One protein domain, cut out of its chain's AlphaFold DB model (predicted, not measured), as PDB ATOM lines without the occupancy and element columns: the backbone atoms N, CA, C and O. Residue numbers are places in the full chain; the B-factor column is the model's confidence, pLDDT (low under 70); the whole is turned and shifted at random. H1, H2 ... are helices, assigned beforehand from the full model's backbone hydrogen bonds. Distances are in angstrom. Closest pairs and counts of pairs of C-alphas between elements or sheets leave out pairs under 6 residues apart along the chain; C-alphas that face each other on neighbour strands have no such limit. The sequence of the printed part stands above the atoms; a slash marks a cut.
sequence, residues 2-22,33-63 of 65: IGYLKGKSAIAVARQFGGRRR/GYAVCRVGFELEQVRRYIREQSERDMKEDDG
ATOM      1  N   ILE A   2      47.502  -0.554  46.122       81.00
ATOM      2  CA  ILE A   2      47.475   0.247  44.874       81.00
ATOM      3  C   ILE A   2      48.686   1.184  44.715       81.00
ATOM      4  O   ILE A   2      49.283   1.227  43.646       81.00
ATOM      5  N   GLY A   3      49.110   1.879  45.778       76.94
ATOM      6  CA  GLY A   3      50.300   2.744  45.727       76.94
ATOM      7  C   GLY A   3      51.596   1.995  45.389       76.94
ATOM      8  O   GLY A   3      52.411   2.491  44.617       76.94
ATOM      9  N   TYR A   4      51.754   0.767  45.892       85.00
ATOM     10  CA  TYR A   4      52.893  -0.092  45.554       85.00
ATOM     11  C   TYR A   4      52.859  -0.504  44.080       85.00
ATOM     12  O   TYR A   4      53.879  -0.430  43.396       85.00
ATOM     13  N   LEU A   5      51.676  -0.876  43.583       83.44
ATOM     14  CA  LEU A   5      51.484  -1.270  42.190       83.44
ATOM     15  C   LEU A   5      51.777  -0.103  41.239       83.44
ATOM     16  O   LEU A   5      52.584  -0.258  40.329       83.44
ATOM     17  N   LYS A   6      51.200   1.077  41.512       83.38
ATOM     18  CA  LYS A   6      51.440   2.317  40.756       83.38
ATOM     19  C   LYS A   6      52.918   2.723  40.785       83.38
ATOM     20  O   LYS A   6      53.457   3.125  39.762       83.38
ATOM     21  N   GLY A   7      53.589   2.587  41.932       81.69
ATOM     22  CA  GLY A   7      54.998   2.958  42.089       81.69
ATOM     23  C   GLY A   7      55.969   2.017  41.370       81.69
ATOM     24  O   GLY A   7      56.854   2.471  40.648       81.69
ATOM     25  N   LYS A   8      55.811   0.696  41.529       87.25
ATOM     26  CA  LYS A   8      56.691  -0.289  40.879       87.25
ATOM     27  C   LYS A   8      56.505  -0.311  39.363       87.25
ATOM     28  O   LYS A   8      57.508  -0.399  38.659       87.25
ATOM     29  N   SER A   9      55.269  -0.195  38.872       83.88
ATOM     30  CA  SER A   9      55.003  -0.123  37.430       83.88
ATOM     31  C   SER A   9      55.564   1.158  36.817       83.88
ATOM     32  O   SER A   9      56.231   1.077  35.791       83.88
ATOM     33  N   ALA A  10      55.417   2.308  37.488       83.56
ATOM     34  CA  ALA A  10      56.030   3.563  37.053       83.56
ATOM     35  C   ALA A  10      57.549   3.441  36.909       83.56
ATOM     36  O   ALA A  10      58.090   3.787  35.867       83.56
ATOM     37  N   ILE A  11      58.232   2.865  37.904       84.12
ATOM     38  CA  ILE A  11      59.687   2.651  37.853       84.12
ATOM     39  C   ILE A  11      60.080   1.660  36.748       84.12
ATOM     40  O   ILE A  11      61.110   1.842  36.100       84.12
ATOM     41  N   ALA A  12      59.304   0.595  36.548       85.81
ATOM     42  CA  ALA A  12      59.597  -0.413  35.534       85.81
ATOM     43  C   ALA A  12      59.489   0.164  34.113       85.81
ATOM     44  O   ALA A  12      60.438   0.048  33.339       85.81
ATOM     45  N   VAL A  13      58.386   0.855  33.807       82.56
ATOM     46  CA  VAL A  13      58.150   1.497  32.503       82.56
ATOM     47  C   VAL A  13      59.197   2.579  32.234       82.56
ATOM     48  O   VAL A  13      59.825   2.586  31.178       82.56
ATOM     49  N   ALA A  14      59.468   3.420  33.230       81.62
ATOM     50  CA  ALA A  14      60.521   4.427  33.206       81.62
ATOM     51  C   ALA A  14      61.900   3.843  32.838       81.62
ATOM     52  O   ALA A  14      62.621   4.395  32.010       81.62
ATOM     53  N   ARG A  15      62.272   2.687  33.403       79.62
ATOM     54  CA  ARG A  15      63.550   2.018  33.096       79.62
ATOM     55  C   ARG A  15      63.595   1.395  31.705       79.62
ATOM     56  O   ARG A  15      64.670   1.358  31.115       79.62
ATOM     57  N   GLN A  16      62.471   0.869  31.223       79.88
ATOM     58  CA  GLN A  16      62.408   0.127  29.966       79.88
ATOM     59  C   GLN A  16      62.254   1.044  28.745       79.88
ATOM     60  O   GLN A  16      62.823   0.751  27.699       79.88
ATOM     61  N   PHE A  17      61.534   2.160  28.888       73.00
ATOM     62  CA  PHE A  17      61.177   3.046  27.773       73.00
ATOM     63  C   PHE A  17      61.640   4.498  27.955       73.00
ATOM     64  O   PHE A  17      61.662   5.254  26.991       73.00
ATOM     65  N   GLY A  18      62.047   4.907  29.162       67.38
ATOM     66  CA  GLY A  18      62.305   6.315  29.487       67.38
ATOM     67  C   GLY A  18      63.667   6.875  29.065       67.38
ATOM     68  O   GLY A  18      63.940   8.035  29.351       67.38
ATOM     69  N   GLY A  19      64.554   6.090  28.439       64.25
ATOM     70  CA  GLY A  19      65.860   6.535  27.904       64.25
ATOM     71  C   GLY A  19      66.885   7.089  28.919       64.25
ATOM     72  O   GLY A  19      68.086   7.079  28.654       64.25
ATOM     73  N   ARG A  20      66.460   7.531  30.109       59.56
ATOM     74  CA  ARG A  20      67.285   8.081  31.190       59.56
ATOM     75  C   ARG A  20      67.256   7.140  32.387       59.56
ATOM     76  O   ARG A  20      66.219   6.870  32.980       59.56
ATOM     77  N   ARG A  21      68.432   6.652  32.792       57.62
ATOM     78  CA  ARG A  21      68.588   5.702  33.912       57.62
ATOM     79  C   ARG A  21      68.496   6.354  35.301       57.62
ATOM     80  O   ARG A  21      68.554   5.631  36.297       57.62
ATOM     81  N   ARG A  22      68.385   7.687  35.405       55.16
ATOM     82  CA  ARG A  22      68.439   8.401  36.692       55.16
ATOM     83  C   ARG A  22      67.670   9.732  36.652       55.16
ATOM     84  O   ARG A  22      67.847  10.500  35.717       55.16
ATOM     85  N   GLY A  33      44.388  10.073  41.353       75.50
ATOM     86  CA  GLY A  33      43.273   9.208  41.751       75.50
ATOM     87  C   GLY A  33      43.468   7.720  41.432       75.50
ATOM     88  O   GLY A  33      44.412   7.312  40.746       75.50
ATOM     89  N   TYR A  34      42.578   6.892  41.974       78.81
ATOM     90  CA  TYR A  34      42.397   5.488  41.605       78.81
ATOM     91  C   TYR A  34      40.964   5.061  41.956       78.81
ATOM     92  O   TYR A  34      40.421   5.519  42.959       78.81
ATOM     93  N   ALA A  35      40.368   4.190  41.144       71.69
ATOM     94  CA  ALA A  35      39.074   3.570  41.423       71.69
ATOM     95  C   ALA A  35      39.289   2.083  41.733       71.69
ATOM     96  O   ALA A  35      40.132   1.433  41.111       71.69
ATOM     97  N   VAL A  36      38.561   1.552  42.717       69.50
ATOM     98  CA  VAL A  36      38.568   0.123  43.054       69.50
ATOM     99  C   VAL A  36      37.129  -0.338  43.165       69.50
ATOM    100  O   VAL A  36      36.369   0.189  43.972       69.50
ATOM    101  N   CYS A  37      36.802  -1.350  42.378       61.50
ATOM    102  CA  CYS A  37      35.509  -2.009  42.361       61.50
ATOM    103  C   CYS A  37      35.665  -3.408  42.962       61.50
ATOM    104  O   CYS A  37      36.671  -4.085  42.713       61.50
ATOM    105  N   ARG A  38      34.706  -3.854  43.778       75.06
ATOM    106  CA  ARG A  38      34.746  -5.220  44.330       75.06
ATOM    107  C   ARG A  38      34.256  -6.185  43.254       75.06
ATOM    108  O   ARG A  38      33.237  -5.949  42.611       75.06
ATOM    109  N   VAL A  39      34.996  -7.271  43.036       61.00
ATOM    110  CA  VAL A  39      34.676  -8.259  41.994       61.00
ATOM    111  C   VAL A  39      33.285  -8.851  42.261       61.00
ATOM    112  O   VAL A  39      33.073  -9.459  43.306       61.00
ATOM    113  N   GLY A  40      32.346  -8.643  41.328       56.38
ATOM    114  CA  GLY A  40      31.004  -9.245  41.348       56.38
ATOM    115  C   GLY A  40      29.871  -8.376  40.781       56.38
ATOM    116  O   GLY A  40      28.975  -8.920  40.152       56.38
ATOM    117  N   PHE A  41      29.918  -7.046  40.944       56.66
ATOM    118  CA  PHE A  41      28.800  -6.143  40.583       56.66
ATOM    119  C   PHE A  41      29.155  -5.078  39.525       56.66
ATOM    120  O   PHE A  41      28.285  -4.457  38.928       56.66
ATOM    121  N   GLU A  42      30.445  -4.859  39.267       58.62
ATOM    122  CA  GLU A  42      30.921  -3.631  38.613       58.62
ATOM    123  C   GLU A  42      31.465  -3.807  37.192       58.62
ATOM    124  O   GLU A  42      31.905  -2.832  36.591       58.62
ATOM    125  N   LEU A  43      31.405  -5.003  36.595       67.44
ATOM    126  CA  LEU A  43      31.890  -5.200  35.220       67.44
ATOM    127  C   LEU A  43      31.117  -4.327  34.211       67.44
ATOM    128  O   LEU A  43      31.713  -3.721  33.320       67.44
ATOM    129  N   GLU A  44      29.798  -4.210  34.383       70.88
ATOM    130  CA  GLU A  44      28.947  -3.337  33.567       70.88
ATOM    131  C   GLU A  44      29.205  -1.852  33.820       70.88
ATOM    132  O   GLU A  44      29.222  -1.068  32.870       70.88
ATOM    133  N   GLN A  45      29.451  -1.456  35.071       69.62
ATOM    134  CA  GLN A  45      29.773  -0.067  35.402       69.62
ATOM    135  C   GLN A  45      31.152   0.335  34.872       69.62
ATOM    136  O   GLN A  45      31.287   1.423  34.320       69.62
ATOM    137  N   VAL A  46      32.146  -0.552  34.938       73.19
ATOM    138  CA  VAL A  46      33.479  -0.328  34.361       73.19
ATOM    139  C   VAL A  46      33.408  -0.262  32.832       73.19
ATOM    140  O   VAL A  46      33.983   0.651  32.244       73.19
ATOM    141  N   ARG A  47      32.649  -1.153  32.167       76.50
ATOM    142  CA  ARG A  47      32.417  -1.061  30.709       76.50
ATOM    143  C   ARG A  47      31.729   0.243  30.320       76.50
ATOM    144  O   ARG A  47      32.119   0.853  29.328       76.50
ATOM    145  N   ARG A  48      30.723   0.670  31.087       79.19
ATOM    146  CA  ARG A  48      30.024   1.939  30.851       79.19
ATOM    147  C   ARG A  48      30.966   3.126  31.039       79.19
ATOM    148  O   ARG A  48      31.032   3.974  30.160       79.19
ATOM    149  N   TYR A  49      31.749   3.135  32.115       73.69
ATOM    150  CA  TYR A  49      32.724   4.187  32.395       73.69
ATOM    151  C   TYR A  49      33.769   4.320  31.282       73.69
ATOM    152  O   TYR A  49      33.999   5.424  30.807       73.69
ATOM    153  N   ILE A  50      34.342   3.209  30.802       77.44
ATOM    154  CA  ILE A  50      35.311   3.229  29.689       77.44
ATOM    155  C   ILE A  50      34.681   3.820  28.421       77.44
ATOM    156  O   ILE A  50      35.290   4.669  27.778       77.44
ATOM    157  N   ARG A  51      33.447   3.416  28.087       79.25
ATOM    158  CA  ARG A  51      32.731   3.925  26.910       79.25
ATOM    159  C   ARG A  51      32.462   5.426  27.009       79.25
ATOM    160  O   ARG A  51      32.756   6.169  26.078       79.25
ATOM    161  N   GLU A  52      31.949   5.886  28.143       79.69
ATOM    162  CA  GLU A  52      31.652   7.305  28.327       79.69
ATOM    163  C   GLU A  52      32.910   8.179  28.437       79.69
ATOM    164  O   GLU A  52      32.847   9.365  28.132       79.69
ATOM    165  N   GLN A  53      34.041   7.639  28.904       70.44
ATOM    166  CA  GLN A  53      35.323   8.351  28.867       70.44
ATOM    167  C   GLN A  53      35.825   8.467  27.424       70.44
ATOM    168  O   GLN A  53      36.123   9.569  26.991       70.44
ATOM    169  N   SER A  54      35.772   7.389  26.631       66.88
ATOM    170  CA  SER A  54      36.175   7.453  25.216       66.88
ATOM    171  C   SER A  54      35.335   8.427  24.378       66.88
ATOM    172  O   SER A  54      35.860   9.076  23.479       66.88
ATOM    173  N   GLU A  55      34.038   8.568  24.679       71.56
ATOM    174  CA  GLU A  55      33.156   9.533  24.006       71.56
ATOM    175  C   GLU A  55      33.388  10.983  24.469       71.56
ATOM    176  O   GLU A  55      33.129  11.912  23.705       71.56
ATOM    177  N   ARG A  56      33.854  11.195  25.709       62.59
ATOM    178  CA  ARG A  56      34.241  12.526  26.207       62.59
ATOM    179  C   ARG A  56      35.589  12.954  25.634       62.59
ATOM    180  O   ARG A  56      35.666  14.064  25.123       62.59
ATOM    181  N   ASP A  57      36.566  12.051  25.607       59.66
ATOM    182  CA  ASP A  57      37.883  12.299  25.012       59.66
ATOM    183  C   ASP A  57      37.763  12.617  23.506       59.66
ATOM    184  O   ASP A  57      38.394  13.549  23.023       59.66
ATOM    185  N   MET A  58      36.882  11.923  22.765       61.66
ATOM    186  CA  MET A  58      36.603  12.244  21.351       61.66
ATOM    187  C   MET A  58      35.943  13.618  21.150       61.66
ATOM    188  O   MET A  58      36.181  14.267  20.138       61.66
ATOM    189  N   LYS A  59      35.096  14.064  22.084       59.09
ATOM    190  CA  LYS A  59      34.437  15.380  22.001       59.09
ATOM    191  C   LYS A  59      35.352  16.532  22.410       59.09
ATOM    192  O   LYS A  59      35.155  17.638  21.922       59.09
ATOM    193  N   GLU A  60      36.308  16.294  23.305       56.22
ATOM    194  CA  GLU A  60      37.346  17.279  23.636       56.22
ATOM    195  C   GLU A  60      38.343  17.469  22.483       56.22
ATOM    196  O   GLU A  60      38.802  18.589  22.278       56.22
ATOM    197  N   ASP A  61      38.617  16.427  21.689       54.75
ATOM    198  CA  ASP A  61      39.490  16.504  20.504       54.75
ATOM    199  C   ASP A  61      38.826  17.240  19.315       54.75
ATOM    200  O   ASP A  61      39.467  18.041  18.640       54.75
ATOM    201  N   ASP A  62      37.514  17.062  19.104       57.34
ATOM    202  CA  ASP A  62      36.744  17.701  18.009       57.34
ATOM    203  C   ASP A  62      36.337  19.167  18.301       57.34
ATOM    204  O   ASP A  62      35.850  19.885  17.430       57.34
ATOM    205  N   GLY A  63      36.531  19.638  19.539       52.78
ATOM    206  CA  GLY A  63      36.159  20.985  19.996       52.78
ATOM    207  C   GLY A  63      37.261  22.049  19.898       52.78
ATOM    208  O   GLY A  63      37.032  23.183  20.315       52.78
TER     209      GLY A  63
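Overview. This is residues 2 to 22 and 33 to 63 of the 65 residues of the protein "IS200/IS605 family transposase" of Desulfobacterales bacterium (UniProt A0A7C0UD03). Two separate helices make this open, extended model: the longer H2 and, apart from it, H1, with a gap between them. The unnamed residues 33 to 42 fold over in a bend that leads into H2. The printed part has 52 residues, with H1 then H2 along the chain and no named strand; the class is all helix. The radius of gyration of the C-alphas is 16.2 A, and the flat outline spans 39 by 36 by 16 A.

Arrangement. H2, residues 43 to 61, is apart from H1, residues 2 to 17: no C-alpha of the one is within 8 A of the other. Residues 47 to 61 of H2 and 7 to 13 of H1 stand free. In both helices every O i to N i+4 pair is within hydrogen-bond range.

Along the chain. H2 is 27.3 A long, from C-alpha 43 at (31.890, -5.200, 35.220) to C-alpha 61 at (39.490, 16.504, 20.504). H1 is 22.1 A long and begins at C-alpha 2, (47.475, 0.247, 44.874).

Size, cuts and confidence. The C-alphas farthest apart, of Arg 22 and Phe 41, are 42.4 A apart. Residues 23 to 32 are not printed; C-alphas 22 and 33 are 25.7 A apart across this cut. Mean pLDDT of the printed part is 71.2, with residues 18 to 22 and 56 to 63 among those under 70.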